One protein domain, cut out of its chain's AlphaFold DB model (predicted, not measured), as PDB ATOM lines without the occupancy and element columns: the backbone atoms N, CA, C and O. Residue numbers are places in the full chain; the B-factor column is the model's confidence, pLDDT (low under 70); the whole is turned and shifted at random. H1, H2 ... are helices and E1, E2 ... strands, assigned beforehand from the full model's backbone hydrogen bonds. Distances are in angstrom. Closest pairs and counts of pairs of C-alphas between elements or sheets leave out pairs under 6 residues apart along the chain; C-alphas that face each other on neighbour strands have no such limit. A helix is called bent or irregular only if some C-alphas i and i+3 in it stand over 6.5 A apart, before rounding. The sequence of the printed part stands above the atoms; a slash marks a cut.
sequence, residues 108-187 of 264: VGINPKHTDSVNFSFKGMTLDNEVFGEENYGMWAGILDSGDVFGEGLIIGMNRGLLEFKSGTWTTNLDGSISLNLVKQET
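This is residues 108 to 187 of the 264 residues of an uncharacterized protein of Flavobacteriia bacterium (UniProt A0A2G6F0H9). A long, bent two-stranded hairpin, E1 and E2, makes the main part of this model, with the short strand E3 added beside the first residues of E1 and one short helix, H1, grazing the sheet. Two long loops, residues 143 to 155 and 163 to 182, reach far from each other and hold the two C-alphas farthest apart. The printed part has 80 residues, in the order E1, E2, H1, E3; the sheet order is E2, E1, E3, all antiparallel. The class is mixed, helices and strands, with under half of the residues in named elements. The whole is only just compact, close to loose, with a radius of gyration of the C-alphas of 13.7 A and spans of 39 by 35 by 22 A.

E2, the longest strand by residues with 12, is residues 131 to 142 and measures 23.5 A from first to last C-alpha. E1 is residues 116 to 125, 25.4 A long, from C-alpha 116 at (-52.390, 3.020, -4.681) to C-alpha 125 at (-31.054, 12.981, 4.845). E3, residues 183 to 185, measures 6.3 A and ends with C-alpha 185 at (-54.324, 0.008, -8.314). H1, residues 156 to 162, measures 10.1 A.

E1 is the inner strand of the sheet, and E2 and E3 are its edge strands. E1 and E2 form a hairpin over a tight link of 5 residues, antiparallel with 180 degrees between their directions. N 124 and O 133 are 2.8 A apart and N 118 and O 141 are 2.8 A apart, within hydrogen-bond range. E1 bends by 66 degrees at residue 119, and E2 bends by 98 degrees at residue 137. E3 is antiparallel to E1 at 146 degrees; the C-alphas of Val 118 and Val 183, which face each other, are 4.7 A apart, and N 184 and O 117 are 2.8 A apart. E2, H1 and E3 make a split strand-helix-strand unit, two strands running the same way with a helix between them in the chain and E1 between them in the sheet; its crossover is right-handed. H1 is on the sheet but only grazes it, with residues 158 to 162. Every O i to N i+4 pair in H1 is within hydrogen-bond range.

The C-alphas farthest apart are those of Val 149 and Leu 174, at 41.8 A. The printed part has no cut. The links from E2 to H1, 13 residues, and from H1 to E3, 20 residues, are long. The mean pLDDT of the printed part is 70.3; 30 residues are under 70, namely 115, 144 to 153 and 169 to 187, and E3 has a mean of 49.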
ATOM      1  N   VAL A 108     -45.172  12.444 -16.214       79.94
ATOM      2  CA  VAL A 108     -46.075  12.447 -17.386       79.94
ATOM      3  C   VAL A 108     -47.390  11.703 -17.158       79.94
ATOM      4  O   VAL A 108     -48.284  11.782 -18.000       79.94
ATOM      5  N   GLY A 109     -47.468  10.907 -16.094       79.06
ATOM      6  CA  GLY A 109     -48.622  10.085 -15.767       79.06
ATOM      7  C   GLY A 109     -49.589  10.796 -14.826       79.06
ATOM      8  O   GLY A 109     -49.725  12.018 -14.848       79.06
ATOM      9  N   ILE A 110     -50.280  10.005 -14.012       77.25
ATOM     10  CA  ILE A 110     -51.229  10.489 -13.005       77.25
ATOM     11  C   ILE A 110     -50.560  10.612 -11.636       77.25
ATOM     12  O   ILE A 110     -49.552   9.942 -11.379       77.25
ATOM     13  N   ASN A 111     -51.130  11.464 -10.787       82.19
ATOM     14  CA  ASN A 111     -50.863  11.472  -9.353       82.19
ATOM     15  C   ASN A 111     -51.428  10.187  -8.732       82.19
ATOM     16  O   ASN A 111     -52.541   9.798  -9.103       82.19
ATOM     17  N   PRO A 112     -50.679   9.521  -7.842       81.81
ATOM     18  CA  PRO A 112     -51.195   8.376  -7.121       81.81
ATOM     19  C   PRO A 112     -52.215   8.822  -6.062       81.81
ATOM     20  O   PRO A 112     -52.237   9.983  -5.647       81.81
ATOM     21  N   LYS A 113     -53.056   7.884  -5.646       78.25
ATOM     22  CA  LYS A 113     -54.111   8.018  -4.636       78.25
ATOM     23  C   LYS A 113     -53.723   7.258  -3.359       78.25
ATOM     24  O   LYS A 113     -52.785   6.465  -3.371       78.25
ATOM     25  N   HIS A 114     -54.437   7.485  -2.257       72.12
ATOM     26  CA  HIS A 114     -54.140   6.866  -0.954       72.12
ATOM     27  C   HIS A 114     -54.220   5.328  -0.949       72.12
ATOM     28  O   HIS A 114     -53.562   4.674  -0.154       72.12
ATOM     29  N   THR A 115     -54.948   4.715  -1.873       67.19
ATOM     30  CA  THR A 115     -55.037   3.248  -1.974       67.19
ATOM     31  C   THR A 115     -54.054   2.649  -2.967       67.19
ATOM     32  O   THR A 115     -53.872   1.434  -3.042       67.19
ATOM     33  N   ASP A 116     -53.356   3.497  -3.719       70.69
ATOM     34  CA  ASP A 116     -52.390   3.020  -4.681       70.69
ATOM     35  C   ASP A 116     -51.147   2.470  -3.979       70.69
ATOM     36  O   ASP A 116     -50.649   3.011  -2.991       70.69
ATOM     37  N   SER A 117     -50.551   1.431  -4.557       79.56
ATOM     38  CA  SER A 117     -49.131   1.175  -4.315       79.56
ATOM     39  C   SER A 117     -48.297   1.971  -5.295       79.56
ATOM     40  O   SER A 117     -48.628   2.017  -6.474       79.56
ATOM     41  N   VAL A 118     -47.176   2.521  -4.851       79.50
ATOM     42  CA  VAL A 118     -46.201   3.215  -5.692       79.50
ATOM     43  C   VAL A 118     -44.851   2.532  -5.626       79.50
ATOM     44  O   VAL A 118     -44.452   2.004  -4.587       79.50
ATOM     45  N   ASN A 119     -44.133   2.558  -6.743       81.25
ATOM     46  CA  ASN A 119     -42.725   2.214  -6.780       81.25
ATOM     47  C   ASN A 119     -41.873   3.473  -6.954       81.25
ATOM     48  O   ASN A 119     -42.115   4.262  -7.869       81.25
ATOM     49  N   PHE A 120     -40.917   3.672  -6.051       82.25
ATOM     50  CA  PHE A 120     -40.072   4.859  -6.017       82.25
ATOM     51  C   PHE A 120     -38.684   4.549  -5.447       82.25
ATOM     52  O   PHE A 120     -38.492   3.623  -4.660       82.25
ATOM     53  N   SER A 121     -37.703   5.354  -5.845       86.06
ATOM     54  CA  SER A 121     -36.387   5.451  -5.210       86.06
ATOM     55  C   SER A 121     -36.368   6.637  -4.253       86.06
ATOM     56  O   SER A 121     -36.983   7.664  -4.547       86.06
ATOM     57  N   PHE A 122     -35.627   6.548  -3.151       87.00
ATOM     58  CA  PHE A 122     -35.507   7.656  -2.203       87.00
ATOM     59  C   PHE A 122     -34.101   7.760  -1.620       87.00
ATOM     60  O   PHE A 122     -33.349   6.790  -1.572       87.00
ATOM     61  N   LYS A 123     -33.778   8.949  -1.113       87.94
ATOM     62  CA  LYS A 123     -32.599   9.208  -0.290       87.94
ATOM     63  C   LYS A 123     -33.008  10.119   0.863       87.94
ATOM     64  O   LYS A 123     -33.345  11.278   0.648       87.94
ATOM     65  N   GLY A 124     -33.007   9.578   2.074       90.12
ATOM     66  CA  GLY A 124     -33.321  10.296   3.306       90.12
ATOM     67  C   GLY A 124     -32.071  10.921   3.916       90.12
ATOM     68  O   GLY A 124     -31.049  10.246   4.081       90.12
ATOM     69  N   MET A 125     -32.152  12.207   4.259       89.69
ATOM     70  CA  MET A 125     -31.054  12.981   4.845       89.69
ATOM     71  C   MET A 125     -31.539  13.790   6.052       89.69
ATOM     72  O   MET A 125     -32.696  14.205   6.095       89.69
ATOM     73  N   THR A 126     -30.671  13.997   7.041       92.94
ATOM     74  CA  THR A 126     -30.910  14.937   8.147       92.94
ATOM     75  C   THR A 126     -30.678  16.385   7.692       92.94
ATOM     76  O   THR A 126     -30.116  16.618   6.620       92.94
ATOM     77  N   LEU A 127     -31.037  17.365   8.530       93.00
ATOM     78  CA  LEU A 127     -30.745  18.789   8.284       93.00
ATOM     79  C   LEU A 127     -29.240  19.125   8.322       93.00
ATOM     80  O   LEU A 127     -28.844  20.209   7.915       93.00
ATOM     81  N   ASP A 128     -28.392  18.188   8.757       91.38
ATOM     82  CA  ASP A 128     -26.928  18.294   8.675       91.38
ATOM     83  C   ASP A 128     -26.368  17.642   7.393       91.38
ATOM     84  O   ASP A 128     -25.163  17.412   7.268       91.38
ATOM     85  N   ASN A 129     -27.236  17.300   6.435       86.94
ATOM     86  CA  ASN A 129     -26.909  16.572   5.208       86.94
ATOM     87  C   ASN A 129     -26.341  15.156   5.439       86.94
ATOM     88  O   ASN A 129     -25.701  14.587   4.548       86.94
ATOM     89  N   GLU A 130     -26.586  14.545   6.604       90.88
ATOM     90  CA  GLU A 130     -26.203  13.152   6.853       90.88
ATOM     91  C   GLU A 130     -27.256  12.194   6.286       90.88
ATOM     92  O   GLU A 130     -28.435  12.267   6.625       90.88
ATOM     93  N   VAL A 131     -26.831  11.267   5.423       90.25
ATOM     94  CA  VAL A 131     -27.717  10.254   4.827       90.25
ATOM     95  C   VAL A 131     -28.040   9.175   5.861       90.25
ATOM     96  O   VAL A 131     -27.124   8.537   6.384       90.25
ATOM     97  N   PHE A 132     -29.326   8.926   6.114       89.25
ATOM     98  CA  PHE A 132     -29.779   7.882   7.047       89.25
ATOM     99  C   PHE A 132     -30.469   6.694   6.361       89.25
ATOM    100  O   PHE A 132     -30.614   5.637   6.975       89.25
ATOM    101  N   GLY A 133     -30.874   6.833   5.097       86.25
ATOM    102  CA  GLY A 133     -31.501   5.764   4.318       86.25
ATOM    103  C   GLY A 133     -31.490   6.081   2.827       86.25
ATOM    104  O   GLY A 133     -31.563   7.245   2.445       86.25
ATOM    105  N   GLU A 134     -31.367   5.060   1.983       88.38
ATOM    106  CA  GLU A 134     -31.311   5.222   0.530       88.38
ATOM    107  C   GLU A 134     -31.778   3.938  -0.167       88.38
ATOM    108  O   GLU A 134     -31.344   2.845   0.199       88.38
ATOM    109  N   GLU A 135     -32.633   4.079  -1.176       85.12
ATOM    110  CA  GLU A 135     -33.062   3.008  -2.075       85.12
ATOM    111  C   GLU A 135     -32.959   3.494  -3.522       85.12
ATOM    112  O   GLU A 135     -33.627   4.446  -3.918       85.12
ATOM    113  N   ASN A 136     -32.125   2.818  -4.314       82.38
ATOM    114  CA  ASN A 136     -31.758   3.221  -5.674       82.38
ATOM    115  C   ASN A 136     -32.382   2.336  -6.761       82.38
ATOM    116  O   ASN A 136     -32.331   2.683  -7.941       82.38
ATOM    117  N   TYR A 137     -32.935   1.181  -6.389       76.94
ATOM    118  CA  TYR A 137     -33.475   0.201  -7.334       76.94
ATOM    119  C   TYR A 137     -35.001   0.240  -7.441       76.94
ATOM    120  O   TYR A 137     -35.569  -0.474  -8.269       76.94
ATOM    121  N   GLY A 138     -35.639   1.109  -6.659       77.75
ATOM    122  CA  GLY A 138     -37.084   1.203  -6.544       77.75
ATOM    123  C   GLY A 138     -37.617   0.219  -5.508       77.75
ATOM    124  O   GLY A 138     -37.293  -0.971  -5.535       77.75
ATOM    125  N   MET A 139     -38.446   0.715  -4.598       76.06
ATOM    126  CA  MET A 139     -39.229  -0.109  -3.689       76.06
ATOM    127  C   MET A 139     -40.715   0.116  -3.888       76.06
ATOM    128  O   MET A 139     -41.161   1.237  -4.105       76.06
ATOM    129  N   TRP A 140     -41.474  -0.964  -3.742       79.81
ATOM    130  CA  TRP A 140     -42.923  -0.909  -3.680       79.81
ATOM    131  C   TRP A 140     -43.399  -0.620  -2.265       79.81
ATOM    132  O   TRP A 140     -43.001  -1.322  -1.334       79.81
ATOM    133  N   ALA A 141     -44.295   0.349  -2.129       76.94
ATOM    134  CA  ALA A 141     -45.044   0.577  -0.906       76.94
ATOM    135  C   ALA A 141     -46.478   1.007  -1.229       76.94
ATOM    136  O   ALA A 141     -46.697   1.733  -2.198       76.94
ATOM    137  N   GLY A 142     -47.435   0.564  -0.415       75.69
ATOM    138  CA  GLY A 142     -48.780   1.134  -0.399       75.69
ATOM    139  C   GLY A 142     -48.750   2.568   0.131       75.69
ATOM    140  O   GLY A 142     -47.976   2.861   1.045       75.69
ATOM    141  N   ILE A 143     -49.601   3.440  -0.411       73.06
ATOM    142  CA  ILE A 143     -49.913   4.760   0.164       73.06
ATOM    143  C   ILE A 143     -51.061   4.630   1.185       73.06
ATOM    144  O   ILE A 143     -51.673   5.610   1.593       73.06
ATOM    145  N   LEU A 144     -51.327   3.416   1.670       65.38
ATOM    146  CA  LEU A 144     -52.249   3.198   2.777       65.38
ATOM    147  C   LEU A 144     -51.750   3.928   4.022       65.38
ATOM    148  O   LEU A 144     -50.550   3.930   4.325       65.38
ATOM    149  N   ASP A 145     -52.681   4.539   4.750       57.16
ATOM    150  CA  ASP A 145     -52.383   5.370   5.916       57.16
ATOM    151  C   ASP A 145     -52.068   4.576   7.191       57.16
ATOM    152  O   ASP A 145     -52.157   5.059   8.316       57.16
ATOM    153  N   SER A 146     -51.626   3.331   7.032       54.25
ATOM    154  CA  SER A 146     -51.249   2.443   8.126       54.25
ATOM    155  C   SER A 146     -49.859   2.786   8.673       54.25
ATOM    156  O   SER A 146     -48.998   1.915   8.820       54.25
ATOM    157  N   GLY A 147     -49.616   4.066   8.961       49.75
ATOM    158  CA  GLY A 147     -48.342   4.591   9.447       49.75
ATOM    159  C   GLY A 147     -47.884   4.014  10.790       49.75
ATOM    160  O   GLY A 147     -46.735   4.236  11.158       49.75
ATOM    161  N   ASP A 148     -48.722   3.267  11.518       47.62
ATOM    162  CA  ASP A 148     -48.311   2.667  12.798       47.62
ATOM    163  C   ASP A 148     -49.081   1.409  13.246       47.62
ATOM    164  O   ASP A 148     -48.660   0.763  14.205       47.62
ATOM    165  N   VAL A 149     -50.165   0.994  12.574       42.12
ATOM    166  CA  VAL A 149     -51.003  -0.117  13.085       42.12
ATOM    167  C   VAL A 149     -50.231  -1.451  13.116       42.12
ATOM    168  O   VAL A 149     -50.458  -2.282  13.996       42.12
ATOM    169  N   PHE A 150     -49.230  -1.628  12.238       40.56
ATOM    170  CA  PHE A 150     -48.411  -2.851  12.182       40.56
ATOM    171  C   PHE A 150     -46.894  -2.635  12.037       40.56
ATOM    172  O   PHE A 150     -46.152  -3.610  11.916       40.56
ATOM    173  N   GLY A 151     -46.398  -1.391  12.068       49.31
ATOM    174  CA  GLY A 151     -44.969  -1.093  11.868       49.31
ATOM    175  C   GLY A 151     -44.441  -1.394  10.455       49.31
ATOM    176  O   GLY A 151     -43.227  -1.431  10.247       49.31
ATOM    177  N   GLU A 152     -45.339  -1.607   9.492       50.12
ATOM    178  CA  GLU A 152     -45.043  -1.828   8.078       50.12
ATOM    179  C   GLU A 152     -45.818  -0.785   7.258       50.12
ATOM    180  O   GLU A 152     -47.010  -0.930   7.019       50.12
ATOM    181  N   GLY A 153     -45.157   0.314   6.882       63.78
ATOM    182  CA  GLY A 153     -45.790   1.418   6.158       63.78
ATOM    183  C   GLY A 153     -44.824   2.564   5.863       63.78
ATOM    184  O   GLY A 153     -43.725   2.635   6.421       63.78
ATOM    185  N   LEU A 154     -45.218   3.458   4.957       77.00
ATOM    186  CA  LEU A 154     -44.505   4.716   4.741       77.00
ATOM    187  C   LEU A 154     -44.723   5.638   5.943       77.00
ATOM    188  O   LEU A 154     -45.818   5.700   6.494       77.00
ATOM    189  N   ILE A 155     -43.701   6.412   6.314       79.81
ATOM    190  CA  ILE A 155     -43.904   7.502   7.276       79.81
ATOM    191  C   ILE A 155     -44.919   8.503   6.705       79.81
ATOM    192  O   ILE A 155     -44.894   8.777   5.504       79.81
ATOM    193  N   ILE A 156     -45.762   9.087   7.564       79.56
ATOM    194  CA  ILE A 156     -46.884   9.961   7.164       79.56
ATOM    195  C   ILE A 156     -46.439  11.057   6.183       79.56
ATOM    196  O   ILE A 156     -47.072  11.271   5.155       79.56
ATOM    197  N   GLY A 157     -45.295  11.706   6.432       81.81
ATOM    198  CA  GLY A 157     -44.771  12.738   5.528       81.81
ATOM    199  C   GLY A 157     -44.457  12.225   4.114       81.81
ATOM    200  O   GLY A 157     -44.717  12.920   3.136       81.81
ATOM    201  N   MET A 158     -43.944  10.997   3.988       83.81
ATOM    202  CA  MET A 158     -43.670  10.371   2.690       83.81
ATOM    203  C   MET A 158     -44.958   9.889   2.024       83.81
ATOM    204  O   MET A 158     -45.127  10.100   0.828       83.81
ATOM    205  N   ASN A 159     -45.883   9.321   2.801       81.81
ATOM    206  CA  ASN A 159     -47.221   8.955   2.342       81.81
ATOM    207  C   ASN A 159     -47.936  10.168   1.710       81.81
ATOM    208  O   ASN A 159     -48.282  10.140   0.532       81.81
ATOM    209  N   ARG A 160     -48.038  11.282   2.449       83.19
ATOM    210  CA  ARG A 160     -48.706  12.509   1.985       83.19
ATOM    211  C   ARG A 160     -47.945  13.232   0.876       83.19
ATOM    212  O   ARG A 160     -48.570  13.862   0.028       83.19
ATOM    213  N   GLY A 161     -46.615  13.146   0.878       86.88
ATOM    214  CA  GLY A 161     -45.769  13.760  -0.143       86.88
ATOM    215  C   GLY A 161     -45.839  13.060  -1.493       86.88
ATOM    216  O   GLY A 161     -45.908  13.739  -2.511       86.88
ATOM    217  N   LEU A 162     -45.863  11.723  -1.529       86.50
ATOM    218  CA  LEU A 162     -45.863  10.959  -2.785       86.50
ATOM    219  C   LEU A 162     -47.108  11.213  -3.651       86.50
ATOM    220  O   LEU A 162     -47.010  11.148  -4.874       86.50
ATOM    221  N   LEU A 163     -48.233  11.588  -3.039       85.94
ATOM    222  CA  LEU A 163     -49.470  11.985  -3.727       85.94
ATOM    223  C   LEU A 163     -49.290  13.218  -4.623       85.94
ATOM    224  O   LEU A 163     -49.973  13.370  -5.635       85.94
ATOM    225  N   GLU A 164     -48.333  14.086  -4.297       88.69
ATOM    226  CA  GLU A 164     -48.073  15.316  -5.048       88.69
ATOM    227  C   GLU A 164     -47.264  15.067  -6.333       88.69
ATOM    228  O   GLU A 164     -47.233  15.919  -7.224       88.69
ATOM    229  N   PHE A 165     -46.643  13.892  -6.476       87.25
ATOM    230  CA  PHE A 165     -45.803  13.561  -7.625       87.25
ATOM    231  C   PHE A 165     -46.568  12.741  -8.659       87.25
ATOM    232  O   PHE A 165     -47.096  11.669  -8.377       87.25
ATOM    233  N   LYS A 166     -46.558  13.196  -9.913       85.12
ATOM    234  CA  LYS A 166     -47.042  12.376 -11.027       85.12
ATOM    235  C   LYS A 166     -46.092  11.225 -11.315       85.12
ATOM    236  O   LYS A 166     -44.871  11.374 -11.283       85.12
ATOM    237  N   SER A 167     -46.664  10.097 -11.716       80.25
ATOM    238  CA  SER A 167     -45.902   8.951 -12.211       80.25
ATOM    239  C   SER A 167     -45.038   9.302 -13.438       80.25
ATOM    240  O   SER A 167     -45.407  10.106 -14.302       80.25
ATOM    241  N   GLY A 168     -43.844   8.706 -13.507       73.38
ATOM    242  CA  GLY A 168     -42.869   8.919 -14.584       73.38
ATOM    243  C   GLY A 168     -43.103   8.052 -15.830       73.38
ATOM    244  O   GLY A 168     -44.019   7.234 -15.895       73.38
ATOM    245  N   THR A 169     -42.248   8.211 -16.848       59.72
ATOM    246  CA  THR A 169     -42.240   7.338 -18.038       59.72
ATOM    247  C   THR A 169     -41.486   6.033 -17.810       59.72
ATOM    248  O   THR A 169     -40.417   6.011 -17.207       59.72
ATOM    249  N   TRP A 170     -41.972   4.969 -18.446       60.91
ATOM    250  CA  TRP A 170     -41.277   3.695 -18.591       60.91
ATOM    251  C   TRP A 170     -40.154   3.777 -19.625       60.91
ATOM    252  O   TRP A 170     -40.414   4.036 -20.802       60.91
ATOM    253  N   THR A 171     -38.927   3.436 -19.239       48.75
ATOM    254  CA  THR A 171     -37.880   3.086 -20.206       48.75
ATOM    255  C   THR A 171     -37.298   1.725 -19.864       48.75
ATOM    256  O   THR A 171     -36.516   1.588 -18.929       48.75
ATOM    257  N   THR A 172     -37.652   0.698 -20.639       38.88
ATOM    258  CA  THR A 172     -36.870  -0.542 -20.685       38.88
ATOM    259  C   THR A 172     -35.526  -0.236 -21.323       38.88
ATOM    260  O   THR A 172     -35.459   0.060 -22.521       38.88
ATOM    261  N   ASN A 173     -34.456  -0.328 -20.542       47.16
ATOM    262  CA  ASN A 173     -33.111  -0.314 -21.092       47.16
ATOM    263  C   ASN A 173     -32.903  -1.571 -21.957       47.16
ATOM    264  O   ASN A 173     -33.441  -2.645 -21.680       47.16
ATOM    265  N   LEU A 174     -32.106  -1.450 -23.024       43.22
ATOM    266  CA  LEU A 174     -31.798  -2.548 -23.957       43.22
ATOM    267  C   LEU A 174     -31.079  -3.738 -23.274       43.22
ATOM    268  O   LEU A 174     -30.951  -4.805 -23.870       43.22
ATOM    269  N   ASP A 175     -30.609  -3.557 -22.038       44.66
ATOM    270  CA  ASP A 175     -29.944  -4.568 -21.213       44.66
ATOM    271  C   ASP A 175     -30.897  -5.374 -20.309       44.66
ATOM    272  O   ASP A 175     -30.448  -6.267 -19.593       44.66
ATOM    273  N   GLY A 176     -32.206  -5.104 -20.362       35.84
ATOM    274  CA  GLY A 176     -33.202  -5.812 -19.560       35.84
ATOM    275  C   GLY A 176     -33.256  -5.383 -18.092       35.84
ATOM    276  O   GLY A 176     -33.965  -6.026 -17.320       35.84
ATOM    277  N   SER A 177     -32.554  -4.314 -17.699       35.47
ATOM    278  CA  SER A 177     -32.807  -3.650 -16.419       35.47
ATOM    279  C   SER A 177     -34.142  -2.901 -16.475       35.47
ATOM    280  O   SER A 177     -34.456  -2.199 -17.441       35.47
ATOM    281  N   ILE A 178     -34.958  -3.113 -15.444       42.75
ATOM    282  CA  ILE A 178     -36.266  -2.490 -15.268       42.75
ATOM    283  C   ILE A 178     -36.118  -1.512 -14.101       42.75
ATOM    284  O   ILE A 178     -35.903  -1.951 -12.976       42.75
ATOM    285  N   SER A 179     -36.235  -0.211 -14.366       42.31
ATOM    286  CA  SER A 179     -36.559   0.779 -13.335       42.31
ATOM    287  C   SER A 179     -38.067   0.956 -13.375       42.31
ATOM    288  O   SER A 179     -38.633   1.349 -14.395       42.31
ATOM    289  N   LEU A 180     -38.721   0.531 -12.305       43.56
ATOM    290  CA  LEU A 180     -40.161   0.376 -12.233       43.56
ATOM    291  C   LEU A 180     -40.664   1.505 -11.330       43.56
ATOM    292  O   LEU A 180     -40.406   1.455 -10.146       43.56
ATOM    293  N   ASN A 181     -41.346   2.513 -11.868       49.81
ATOM    294  CA  ASN A 181     -42.134   3.457 -11.066       49.81
ATOM    295  C   ASN A 181     -43.602   3.189 -11.395       49.81
ATOM    296  O   ASN A 181     -44.236   3.903 -12.168       49.81
ATOM    297  N   LEU A 182     -44.076   2.031 -10.945       41.06
ATOM    298  CA  LEU A 182     -45.431   1.562 -11.173       41.06
ATOM    299  C   LEU A 182     -46.353   2.090 -10.072       41.06
ATOM    300  O   LEU A 182     -45.969   2.101  -8.907       41.06
ATOM    301  N   VAL A 183     -47.574   2.443 -10.461       47.16
ATOM    302  CA  VAL A 183     -48.715   2.546  -9.554       47.16
ATOM    303  C   VAL A 183     -49.499   1.236  -9.688       47.16
ATOM    304  O   VAL A 183     -49.849   0.867 -10.813       47.16
ATOM    305  N   LYS A 184     -49.701   0.476  -8.606       48.41
ATOM    306  CA  LYS A 184     -50.605  -0.688  -8.601       48.41
ATOM    307  C   LYS A 184     -51.909  -0.235  -7.956       48.41
ATOM    308  O   LYS A 184     -51.930  -0.031  -6.748       48.41
ATOM    309  N   GLN A 185     -52.946  -0.095  -8.776       50.66
ATOM    310  CA  GLN A 185     -54.324   0.008  -8.314       50.66
ATOM    311  C   GLN A 185     -54.745  -1.370  -7.795       50.66
ATOM    312  O   GLN A 185     -54.947  -2.291  -8.585       50.66
ATOM    313  N   GLU A 186     -54.784  -1.538  -6.482       52.84
ATOM    314  CA  GLU A 186     -55.730  -2.447  -5.830       52.84
ATOM    315  C   GLU A 186     -56.669  -1.484  -5.101       52.84
ATOM    316  O   GLU A 186     -56.402  -1.121  -3.961       52.84
ATOM    317  N   THR A 187     -57.605  -0.889  -5.849       68.31
ATOM    318  CA  THR A 187     -58.370   0.271  -5.376       68.31
ATOM    319  C   THR A 187     -59.550  -0.102  -4.505       68.31
ATOM    320  O   THR A 187     -59.933   0.760  -3.743       68.31
TER     321      THR A 187